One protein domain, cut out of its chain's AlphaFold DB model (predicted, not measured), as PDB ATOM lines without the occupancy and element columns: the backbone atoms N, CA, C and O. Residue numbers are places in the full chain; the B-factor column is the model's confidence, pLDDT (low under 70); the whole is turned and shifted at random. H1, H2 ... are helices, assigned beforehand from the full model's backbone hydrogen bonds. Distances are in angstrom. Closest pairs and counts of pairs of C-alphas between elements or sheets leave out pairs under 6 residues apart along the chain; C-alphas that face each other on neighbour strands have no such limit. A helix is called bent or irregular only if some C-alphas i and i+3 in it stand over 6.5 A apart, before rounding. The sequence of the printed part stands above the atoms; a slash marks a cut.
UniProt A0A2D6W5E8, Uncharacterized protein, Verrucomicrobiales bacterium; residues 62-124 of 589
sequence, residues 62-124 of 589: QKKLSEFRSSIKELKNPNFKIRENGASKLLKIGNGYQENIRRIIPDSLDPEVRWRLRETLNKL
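AT A GLANCE: This is residues 62 to 124 of the 589 residues of an uncharacterized protein of Verrucomicrobiales bacterium (UniProt A0A2D6W5E8). Two helical hairpins, H1 with H2 and H3 with H4, are set one over the other as two layers of two helices each. The layers meet mainly where H2 packs on H4, while H1 comes near H4 at one end and stays apart from H3. The printed part has 63 residues with four named helices, H1, H2, H3 and H4 in that order along the chain, and no named strand; its class is all helix. The whole is compact, with a radius of gyration of the C-alphas of 10.4 A, and its rounded outline spans 26 by 21 by 19 A.

HOW THE PARTS SIT: H1, residues 62 to 75, and H2, residues 80 to 93, form a helical hairpin. They touch, and their closest C-alphas are those of Leu 75 and Arg 83, 4.3 A apart. They run opposite ways at a shallow tilt of 30 degrees. H3, residues 98 to 107, is apart from both H1 and H2. H4, residues 111 to 123, forms the second helical hairpin with H3. These two touch, with the C-alphas of Ile 105 and Arg 114 closest at 5.3 A, and run opposite ways at a shallow tilt of 17 degrees. H2 touches H4 with residues 87 to 91 alone; the closest C-alphas are those of Leu 91 and Thr 120, 5.8 A apart. H2 and H4 run the same way at a shallow tilt of 32 degrees. H1 and H4 are close but not clearly touching, with the C-alphas of Leu 75 and Val 113 closest at 6.2 A, and they run opposite ways at a steep tilt of 48 degrees. The three pairs that touch are each at a shallow tilt, and the helix packing is mostly aligned. Every O i to N i+4 pair is within hydrogen-bond range in H1 and H4, against 9 of 10 in H2 and 4 of 6 in H3.

IN THESE COORDINATES: H1 begins at C-alpha 62, (38.227, -47.498, -3.527), and runs 20.1 A from first to last C-alpha. H2 begins at C-alpha 80, (32.943, -20.495, -2.503), and measures 20.0 A. H3 measures 14.8 A; it is neither bent nor irregular, but only just: C-alphas 103 and 106 are 6.4 A apart. H4 measures 18.6 A and ends at C-alpha 123, (22.332, -33.073, -13.804).

THE WHOLE: The two C-alphas farthest apart are those of Gln 62 and Pro 111, at 28.8 A. The printed part has no cut, and the links H1 to H2, H2 to H3 and H3 to H4 are tight. The mean pLDDT of the printed part is 85.7, and no printed residue is under 70.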
ATOM      1  N   GLN A  62      37.502 -48.137  -4.625       86.31
ATOM      2  CA  GLN A  62      38.227 -47.498  -3.527       86.31
ATOM      3  C   GLN A  62      38.723 -46.105  -3.927       86.31
ATOM      4  O   GLN A  62      38.538 -45.127  -3.195       86.31
ATOM      5  N   LYS A  63      39.328 -45.995  -5.116       85.56
ATOM      6  CA  LYS A  63      39.812 -44.719  -5.642       85.56
ATOM      7  C   LYS A  63      38.646 -43.761  -5.861       85.56
ATOM      8  O   LYS A  63      38.694 -42.629  -5.375       85.56
ATOM      9  N   LYS A  64      37.568 -44.228  -6.498       86.44
ATOM     10  CA  LYS A  64      36.368 -43.419  -6.754       86.44
ATOM     11  C   LYS A  64      35.670 -42.966  -5.474       86.44
ATOM     12  O   LYS A  64      35.281 -41.802  -5.382       86.44
ATOM     13  N   LEU A  65      35.622 -43.815  -4.450       89.31
ATOM     14  CA  LEU A  65      35.072 -43.472  -3.143       89.31
ATOM     15  C   LEU A  65      35.912 -42.393  -2.454       89.31
ATOM     16  O   LEU A  65      35.360 -41.475  -1.848       89.31
ATOM     17  N   SER A  66      37.242 -42.461  -2.571       88.38
ATOM     18  CA  SER A  66      38.134 -41.431  -2.028       88.38
ATOM     19  C   SER A  66      37.923 -40.070  -2.710       88.38
ATOM     20  O   SER A  66      37.804 -39.045  -2.031       88.38
ATOM     21  N   GLU A  67      37.769 -40.061  -4.041       90.25
ATOM     22  CA  GLU A  67      37.459 -38.864  -4.831       90.25
ATOM     23  C   GLU A  67      36.084 -38.291  -4.444       90.25
ATOM     24  O   GLU A  67      35.937 -37.076  -4.265       90.25
ATOM     25  N   PHE A  68      35.089 -39.161  -4.253       90.62
ATOM     26  CA  PHE A  68      33.739 -38.791  -3.836       90.62
ATOM     27  C   PHE A  68      33.735 -38.156  -2.442       90.62
ATOM     28  O   PHE A  68      33.259 -37.032  -2.281       90.62
ATOM     29  N   ARG A  69      34.361 -38.805  -1.450       91.38
ATOM     30  CA  ARG A  69      34.528 -38.272  -0.084       91.38
ATOM     31  C   ARG A  69      35.203 -36.903  -0.079       91.38
ATOM     32  O   ARG A  69      34.739 -35.991   0.605       91.38
ATOM     33  N   SER A  70      36.278 -36.752  -0.853       92.00
ATOM     34  CA  SER A  70      36.989 -35.479  -0.989       92.00
ATOM     35  C   SER A  70      36.081 -34.385  -1.557       92.00
ATOM     36  O   SER A  70      36.011 -33.286  -1.011       92.00
ATOM     37  N   SER A  71      35.289 -34.708  -2.581       92.75
ATOM     38  CA  SER A  71      34.369 -33.752  -3.207       92.75
ATOM     39  C   SER A  71      33.222 -33.338  -2.271       92.75
ATOM     40  O   SER A  71      32.859 -32.162  -2.217       92.75
ATOM     41  N   ILE A  72      32.697 -34.264  -1.455       91.31
ATOM     42  CA  ILE A  72      31.725 -33.944  -0.394       91.31
ATOM     43  C   ILE A  72      32.353 -33.046   0.684       91.31
ATOM     44  O   ILE A  72      31.697 -32.132   1.189       91.31
ATOM     45  N   LYS A  73      33.625 -33.262   1.038       92.00
ATOM     46  CA  LYS A  73      34.355 -32.390   1.972       92.00
ATOM     47  C   LYS A  73      34.555 -30.985   1.391       92.00
ATOM     48  O   LYS A  73      34.380 -30.005   2.112       92.00
ATOM     49  N   GLU A  74      34.874 -30.879   0.101       93.31
ATOM     50  CA  GLU A  74      35.009 -29.600  -0.610       93.31
ATOM     51  C   GLU A  74      33.691 -28.814  -0.653       93.31
ATOM     52  O   GLU A  74      33.706 -27.605  -0.426       93.31
ATOM     53  N   LEU A  75      32.544 -29.484  -0.829       91.75
ATOM     54  CA  LEU A  75      31.225 -28.839  -0.752       91.75
ATOM     55  C   LEU A  75      30.953 -28.162   0.597       91.75
ATOM     56  O   LEU A  75      30.262 -27.150   0.639       91.75
ATOM     57  N   LYS A  76      31.486 -28.708   1.694       89.75
ATOM     58  CA  LYS A  76      31.309 -28.166   3.051       89.75
ATOM     59  C   LYS A  76      32.321 -27.060   3.392       89.75
ATOM     60  O   LYS A  76      32.273 -26.503   4.485       89.75
ATOM     61  N   ASN A  77      33.256 -26.743   2.495       93.12
ATOM     62  CA  ASN A  77      34.317 -25.768   2.750       93.12
ATOM     63  C   ASN A  77      33.758 -24.333   2.829       93.12
ATOM     64  O   ASN A  77      32.880 -24.010   2.044       93.12
ATOM     65  N   PRO A  78      34.245 -23.434   3.699       88.00
ATOM     66  CA  PRO A  78      33.765 -22.045   3.741       88.00
ATOM     67  C   PRO A  78      34.054 -21.226   2.466       88.00
ATOM     68  O   PRO A  78      33.371 -20.240   2.207       88.00
ATOM     69  N   ASN A  79      35.046 -21.601   1.654       92.50
ATOM     70  CA  ASN A  79      35.409 -20.872   0.439       92.50
ATOM     71  C   ASN A  79      34.527 -21.273  -0.757       92.50
ATOM     72  O   ASN A  79      34.547 -22.425  -1.193       92.50
ATOM     73  N   PHE A  80      33.835 -20.296  -1.353       87.62
ATOM     74  CA  PHE A  80      32.943 -20.495  -2.503       87.62
ATOM     75  C   PHE A  80      33.603 -21.225  -3.686       87.62
ATOM     76  O   PHE A  80      33.027 -22.168  -4.223       87.62
ATOM     77  N   LYS A  81      34.836 -20.859  -4.062       87.50
ATOM     78  CA  LYS A  81      35.552 -21.486  -5.187       87.50
ATOM     79  C   LYS A  81      35.838 -22.966  -4.921       87.50
ATOM     80  O   LYS A  81      35.791 -23.784  -5.836       87.50
ATOM     81  N   ILE A  82      36.111 -23.323  -3.665       88.56
ATOM     82  CA  ILE A  82      36.307 -24.720  -3.261       88.56
ATOM     83  C   ILE A  82      34.972 -25.477  -3.309       88.56
ATOM     84  O   ILE A  82      34.940 -26.591  -3.828       88.56
ATOM     85  N   ARG A  83      33.862 -24.854  -2.879       88.31
ATOM     86  CA  ARG A  83      32.514 -25.438  -3.013       88.31
ATOM     87  C   ARG A  83      32.157 -25.717  -4.476       88.31
ATOM     88  O   ARG A  83      31.678 -26.804  -4.793       88.31
ATOM     89  N   GLU A  84      32.411 -24.767  -5.376       86.44
ATOM     90  CA  GLU A  84      32.152 -24.942  -6.813       86.44
ATOM     91  C   GLU A  84      32.987 -26.062  -7.435       86.44
ATOM     92  O   GLU A  84      32.468 -26.863  -8.219       86.44
ATOM     93  N   ASN A  85      34.262 -26.158  -7.054       87.50
ATOM     94  CA  ASN A  85      35.127 -27.250  -7.485       87.50
ATOM     95  C   ASN A  85      34.593 -28.607  -7.005       87.50
ATOM     96  O   ASN A  85      34.527 -29.542  -7.804       87.50
ATOM     97  N   GLY A  86      34.152 -28.700  -5.745       89.00
ATOM     98  CA  GLY A  86      33.538 -29.905  -5.188       89.00
ATOM     99  C   GLY A  86      32.281 -30.329  -5.953       89.00
ATOM    100  O   GLY A  86      32.172 -31.481  -6.369       89.00
ATOM    101  N   ALA A  87      31.370 -29.388  -6.231       87.75
ATOM    102  CA  ALA A  87      30.169 -29.644  -7.036       87.75
ATOM    103  C   ALA A  87      30.517 -30.117  -8.460       87.75
ATOM    104  O   ALA A  87      29.961 -31.095  -8.959       87.75
ATOM    105  N   SER A  88      31.487 -29.462  -9.101       86.56
ATOM    106  CA  SER A  88      31.939 -29.811 -10.452       86.56
ATOM    107  C   SER A  88      32.587 -31.194 -10.513       86.56
ATOM    108  O   SER A  88      32.403 -31.919 -11.489       86.56
ATOM    109  N   LYS A  89      33.337 -31.587  -9.475       89.00
ATOM    110  CA  LYS A  89      33.882 -32.944  -9.357       89.00
ATOM    111  C   LYS A  89      32.762 -33.958  -9.185       89.00
ATOM    112  O   LYS A  89      32.746 -34.933  -9.929       89.00
ATOM    113  N   LEU A  90      31.796 -33.702  -8.300       88.50
ATOM    114  CA  LEU A  90      30.649 -34.593  -8.092       88.50
ATOM    115  C   LEU A  90      29.831 -34.822  -9.363       88.50
ATOM    116  O   LEU A  90      29.400 -35.942  -9.588       88.50
ATOM    117  N   LEU A  91      29.678 -33.828 -10.238       84.44
ATOM    118  CA  LEU A  91      29.032 -34.043 -11.540       84.44
ATOM    119  C   LEU A  91      29.788 -35.037 -12.435       84.44
ATOM    120  O   LEU A  91      29.171 -35.734 -13.234       84.44
ATOM    121  N   LYS A  92      31.117 -35.123 -12.304       83.12
ATOM    122  CA  LYS A  92      31.961 -36.035 -13.093       83.12
ATOM    123  C   LYS A  92      32.013 -37.446 -12.513       83.12
ATOM    124  O   LYS A  92      32.084 -38.404 -13.272       83.12
ATOM    125  N   ILE A  93      32.040 -37.571 -11.185       80.25
ATOM    126  CA  ILE A  93      32.255 -38.857 -10.496       80.25
ATOM    127  C   ILE A  93      31.011 -39.404  -9.798       80.25
ATOM    128  O   ILE A  93      31.037 -40.529  -9.325       80.25
ATOM    129  N   GLY A  94      29.945 -38.614  -9.693       74.81
ATOM    130  CA  GLY A  94      28.744 -38.948  -8.927       74.81
ATOM    131  C   GLY A  94      27.844 -39.982  -9.596       74.81
ATOM    132  O   GLY A  94      26.889 -40.434  -8.966       74.81
ATOM    133  N   ASN A  95      28.142 -40.378 -10.839       75.69
ATOM    134  CA  ASN A  95      27.457 -41.495 -11.474       75.69
ATOM    135  C   ASN A  95      27.769 -42.795 -10.712       75.69
ATOM    136  O   ASN A  95      28.932 -43.164 -10.571       75.69
ATOM    137  N   GLY A  96      26.733 -43.454 -10.203       75.94
ATOM    138  CA  GLY A  96      26.818 -44.626  -9.334       75.94
ATOM    139  C   GLY A  96      26.836 -44.328  -7.829       75.94
ATOM    140  O   GLY A  96      26.804 -45.276  -7.048       75.94
ATOM    141  N   TYR A  97      26.849 -43.050  -7.415       82.94
ATOM    142  CA  TYR A  97      26.751 -42.604  -6.013       82.94
ATOM    143  C   TYR A  97      25.438 -41.867  -5.706       82.94
ATOM    144  O   TYR A  97      25.328 -41.208  -4.670       82.94
ATOM    145  N   GLN A  98      24.434 -41.931  -6.586       80.44
ATOM    146  CA  GLN A  98      23.182 -41.193  -6.410       80.44
ATOM    147  C   GLN A  98      22.472 -41.583  -5.100       80.44
ATOM    148  O   GLN A  98      22.006 -40.697  -4.385       80.44
ATOM    149  N   GLU A  99      22.458 -42.869  -4.728       76.94
ATOM    150  CA  GLU A  99      21.964 -43.340  -3.420       76.94
ATOM    151  C   GLU A  99      22.718 -42.692  -2.244       76.94
ATOM    152  O   GLU A  99      22.093 -42.147  -1.331       76.94
ATOM    153  N   ASN A 100      24.057 -42.663  -2.278       83.06
ATOM    154  CA  ASN A 100      24.868 -42.023  -1.236       83.06
ATOM    155  C   ASN A 100      24.587 -40.516  -1.158       83.06
ATOM    156  O   ASN A 100      24.444 -39.977  -0.062       83.06
ATOM    157  N   ILE A 101      24.466 -39.827  -2.300       84.75
ATOM    158  CA  ILE A 101      24.110 -38.402  -2.340       84.75
ATOM    159  C   ILE A 101      22.730 -38.179  -1.703       84.75
ATOM    160  O   ILE A 101      22.589 -37.277  -0.876       84.75
ATOM    161  N   ARG A 102      21.731 -39.009  -2.038       80.56
ATOM    162  CA  ARG A 102      20.373 -38.925  -1.469       80.56
ATOM    163  C   ARG A 102      20.370 -39.107   0.046       80.56
ATOM    164  O   ARG A 102      19.670 -38.354   0.711       80.56
ATOM    165  N   ARG A 103      21.190 -40.018   0.586       80.75
ATOM    166  CA  ARG A 103      21.363 -40.200   2.040       80.75
ATOM    167  C   ARG A 103      22.036 -39.000   2.715       80.75
ATOM    168  O   ARG A 103      21.637 -38.613   3.800       80.75
ATOM    169  N   ILE A 104      23.005 -38.357   2.059       84.69
ATOM    170  CA  ILE A 104      23.735 -37.210   2.633       84.69
ATOM    171  C   ILE A 104      22.872 -35.936   2.707       84.69
ATOM    172  O   ILE A 104      23.093 -35.093   3.577       84.69
ATOM    173  N   ILE A 105      21.915 -35.750   1.790       84.94
ATOM    174  CA  ILE A 105      21.061 -34.548   1.742       84.94
ATOM    175  C   ILE A 105      20.287 -34.296   3.053       84.94
ATOM    176  O   ILE A 105      20.389 -33.173   3.554       84.94
ATOM    177  N   PRO A 106      19.504 -35.245   3.608       80.56
ATOM    178  CA  PRO A 106      18.770 -35.022   4.855       80.56
ATOM    179  C   PRO A 106      19.701 -34.801   6.055       80.56
ATOM    180  O   PRO A 106      19.384 -33.974   6.906       80.56
ATOM    181  N   ASP A 107      20.872 -35.439   6.068       80.94
ATOM    182  CA  ASP A 107      21.856 -35.334   7.156       80.94
ATOM    183  C   ASP A 107      22.654 -34.016   7.138       80.94
ATOM    184  O   ASP A 107      23.394 -33.694   8.073       80.94
ATOM    185  N   SER A 108      22.557 -33.234   6.059       83.94
ATOM    186  CA  SER A 108      23.305 -31.988   5.913       83.94
ATOM    187  C   SER A 108      22.566 -30.794   6.522       83.94
ATOM    188  O   SER A 108      21.503 -30.387   6.055       83.94
ATOM    189  N   LEU A 109      23.187 -30.161   7.523       86.94
ATOM    190  CA  LEU A 109      22.665 -28.943   8.157       86.94
ATOM    191  C   LEU A 109      22.841 -27.674   7.298       86.94
ATOM    192  O   LEU A 109      22.148 -26.687   7.530       86.94
ATOM    193  N   ASP A 110      23.734 -27.684   6.300       88.06
ATOM    194  CA  ASP A 110      24.013 -26.529   5.432       88.06
ATOM    195  C   ASP A 110      22.993 -26.476   4.263       88.06
ATOM    196  O   ASP A 110      22.966 -27.382   3.419       88.06
ATOM    197  N   PRO A 111      22.129 -25.438   4.176       87.00
ATOM    198  CA  PRO A 111      21.152 -25.302   3.094       87.00
ATOM    199  C   PRO A 111      21.776 -25.217   1.696       87.00
ATOM    200  O   PRO A 111      21.199 -25.746   0.746       87.00
ATOM    201  N   GLU A 112      22.947 -24.592   1.560       86.50
ATOM    202  CA  GLU A 112      23.637 -24.464   0.275       86.50
ATOM    203  C   GLU A 112      24.185 -25.820  -0.177       86.50
ATOM    204  O   GLU A 112      24.040 -26.190  -1.342       86.50
ATOM    205  N   VAL A 113      24.747 -26.608   0.746       89.12
ATOM    206  CA  VAL A 113      25.212 -27.974   0.446       89.12
ATOM    207  C   VAL A 113      24.046 -28.840  -0.021       89.12
ATOM    208  O   VAL A 113      24.158 -29.503  -1.054       89.12
ATOM    209  N   ARG A 114      22.899 -28.788   0.669       87.88
ATOM    210  CA  ARG A 114      21.680 -29.496   0.243       87.88
ATOM    211  C   ARG A 114      21.234 -29.077  -1.155       87.88
ATOM    212  O   ARG A 114      20.911 -29.939  -1.970       87.88
ATOM    213  N   TRP A 115      21.236 -27.776  -1.441       85.25
ATOM    214  CA  TRP A 115      20.880 -27.258  -2.761       85.25
ATOM    215  C   TRP A 115      21.842 -27.758  -3.850       85.25
ATOM    216  O   TRP A 115      21.387 -28.303  -4.853       85.25
ATOM    217  N   ARG A 116      23.162 -27.686  -3.628       87.19
ATOM    218  CA  ARG A 116      24.179 -28.155  -4.591       87.19
ATOM    219  C   ARG A 116      24.116 -29.660  -4.842       87.19
ATOM    220  O   ARG A 116      24.293 -30.096  -5.979       87.19
ATOM    221  N   LEU A 117      23.859 -30.464  -3.809       88.00
ATOM    222  CA  LEU A 117      23.693 -31.914  -3.953       88.00
ATOM    223  C   LEU A 117      22.437 -32.260  -4.768       88.00
ATOM    224  O   LEU A 117      22.510 -33.117  -5.646       88.00
ATOM    225  N   ARG A 118      21.317 -31.554  -4.550       84.88
ATOM    226  CA  ARG A 118      20.104 -31.697  -5.377       84.88
ATOM    227  C   ARG A 118      20.354 -31.298  -6.831       84.88
ATOM    228  O   ARG A 118      20.007 -32.046  -7.736       84.88
ATOM    229  N   GLU A 119      21.028 -30.174  -7.055       84.06
ATOM    230  CA  GLU A 119      21.427 -29.741  -8.400       84.06
ATOM    231  C   GLU A 119      22.354 -30.740  -9.093       84.06
ATOM    232  O   GLU A 119      22.266 -30.944 -10.302       84.06
ATOM    233  N   THR A 120      23.231 -31.390  -8.328       85.25
ATOM    234  CA  THR A 120      24.089 -32.458  -8.845       85.25
ATOM    235  C   THR A 120      23.247 -33.656  -9.281       85.25
ATOM    236  O   THR A 120      23.401 -34.109 -10.410       85.25
ATOM    237  N   LEU A 121      22.310 -34.124  -8.447       79.81
ATOM    238  CA  LEU A 121      21.393 -35.218  -8.802       79.81
ATOM    239  C   LEU A 121      20.563 -34.906 -10.054       79.81
ATOM    240  O   LEU A 121      20.392 -35.784 -10.891       79.81
ATOM    241  N   ASN A 122      20.105 -33.660 -10.213       74.06
ATOM    242  CA  ASN A 122      19.336 -33.222 -11.385       74.06
ATOM    243  C   ASN A 122      20.120 -33.308 -12.700       74.06
ATOM    244  O   ASN A 122      19.524 -33.467 -13.763       74.06
ATOM    245  N   LYS A 123      21.444 -33.137 -12.635       77.62
ATOM    246  CA  LYS A 123      22.332 -33.073 -13.804       77.62
ATOM    247  C   LYS A 123      23.044 -34.389 -14.085       77.62
ATOM    248  O   LYS A 123      23.549 -34.571 -15.192       77.62
ATOM    249  N   LEU A 124      23.140 -35.275 -13.095       74.50
ATOM    250  CA  LEU A 124      23.747 -36.585 -13.277       74.50
ATOM    251  C   LEU A 124      22.906 -37.427 -14.242       74.50
ATOM    252  O   LEU A 124      21.674 -37.345 -14.230       74.50
TER     253      LEU A 124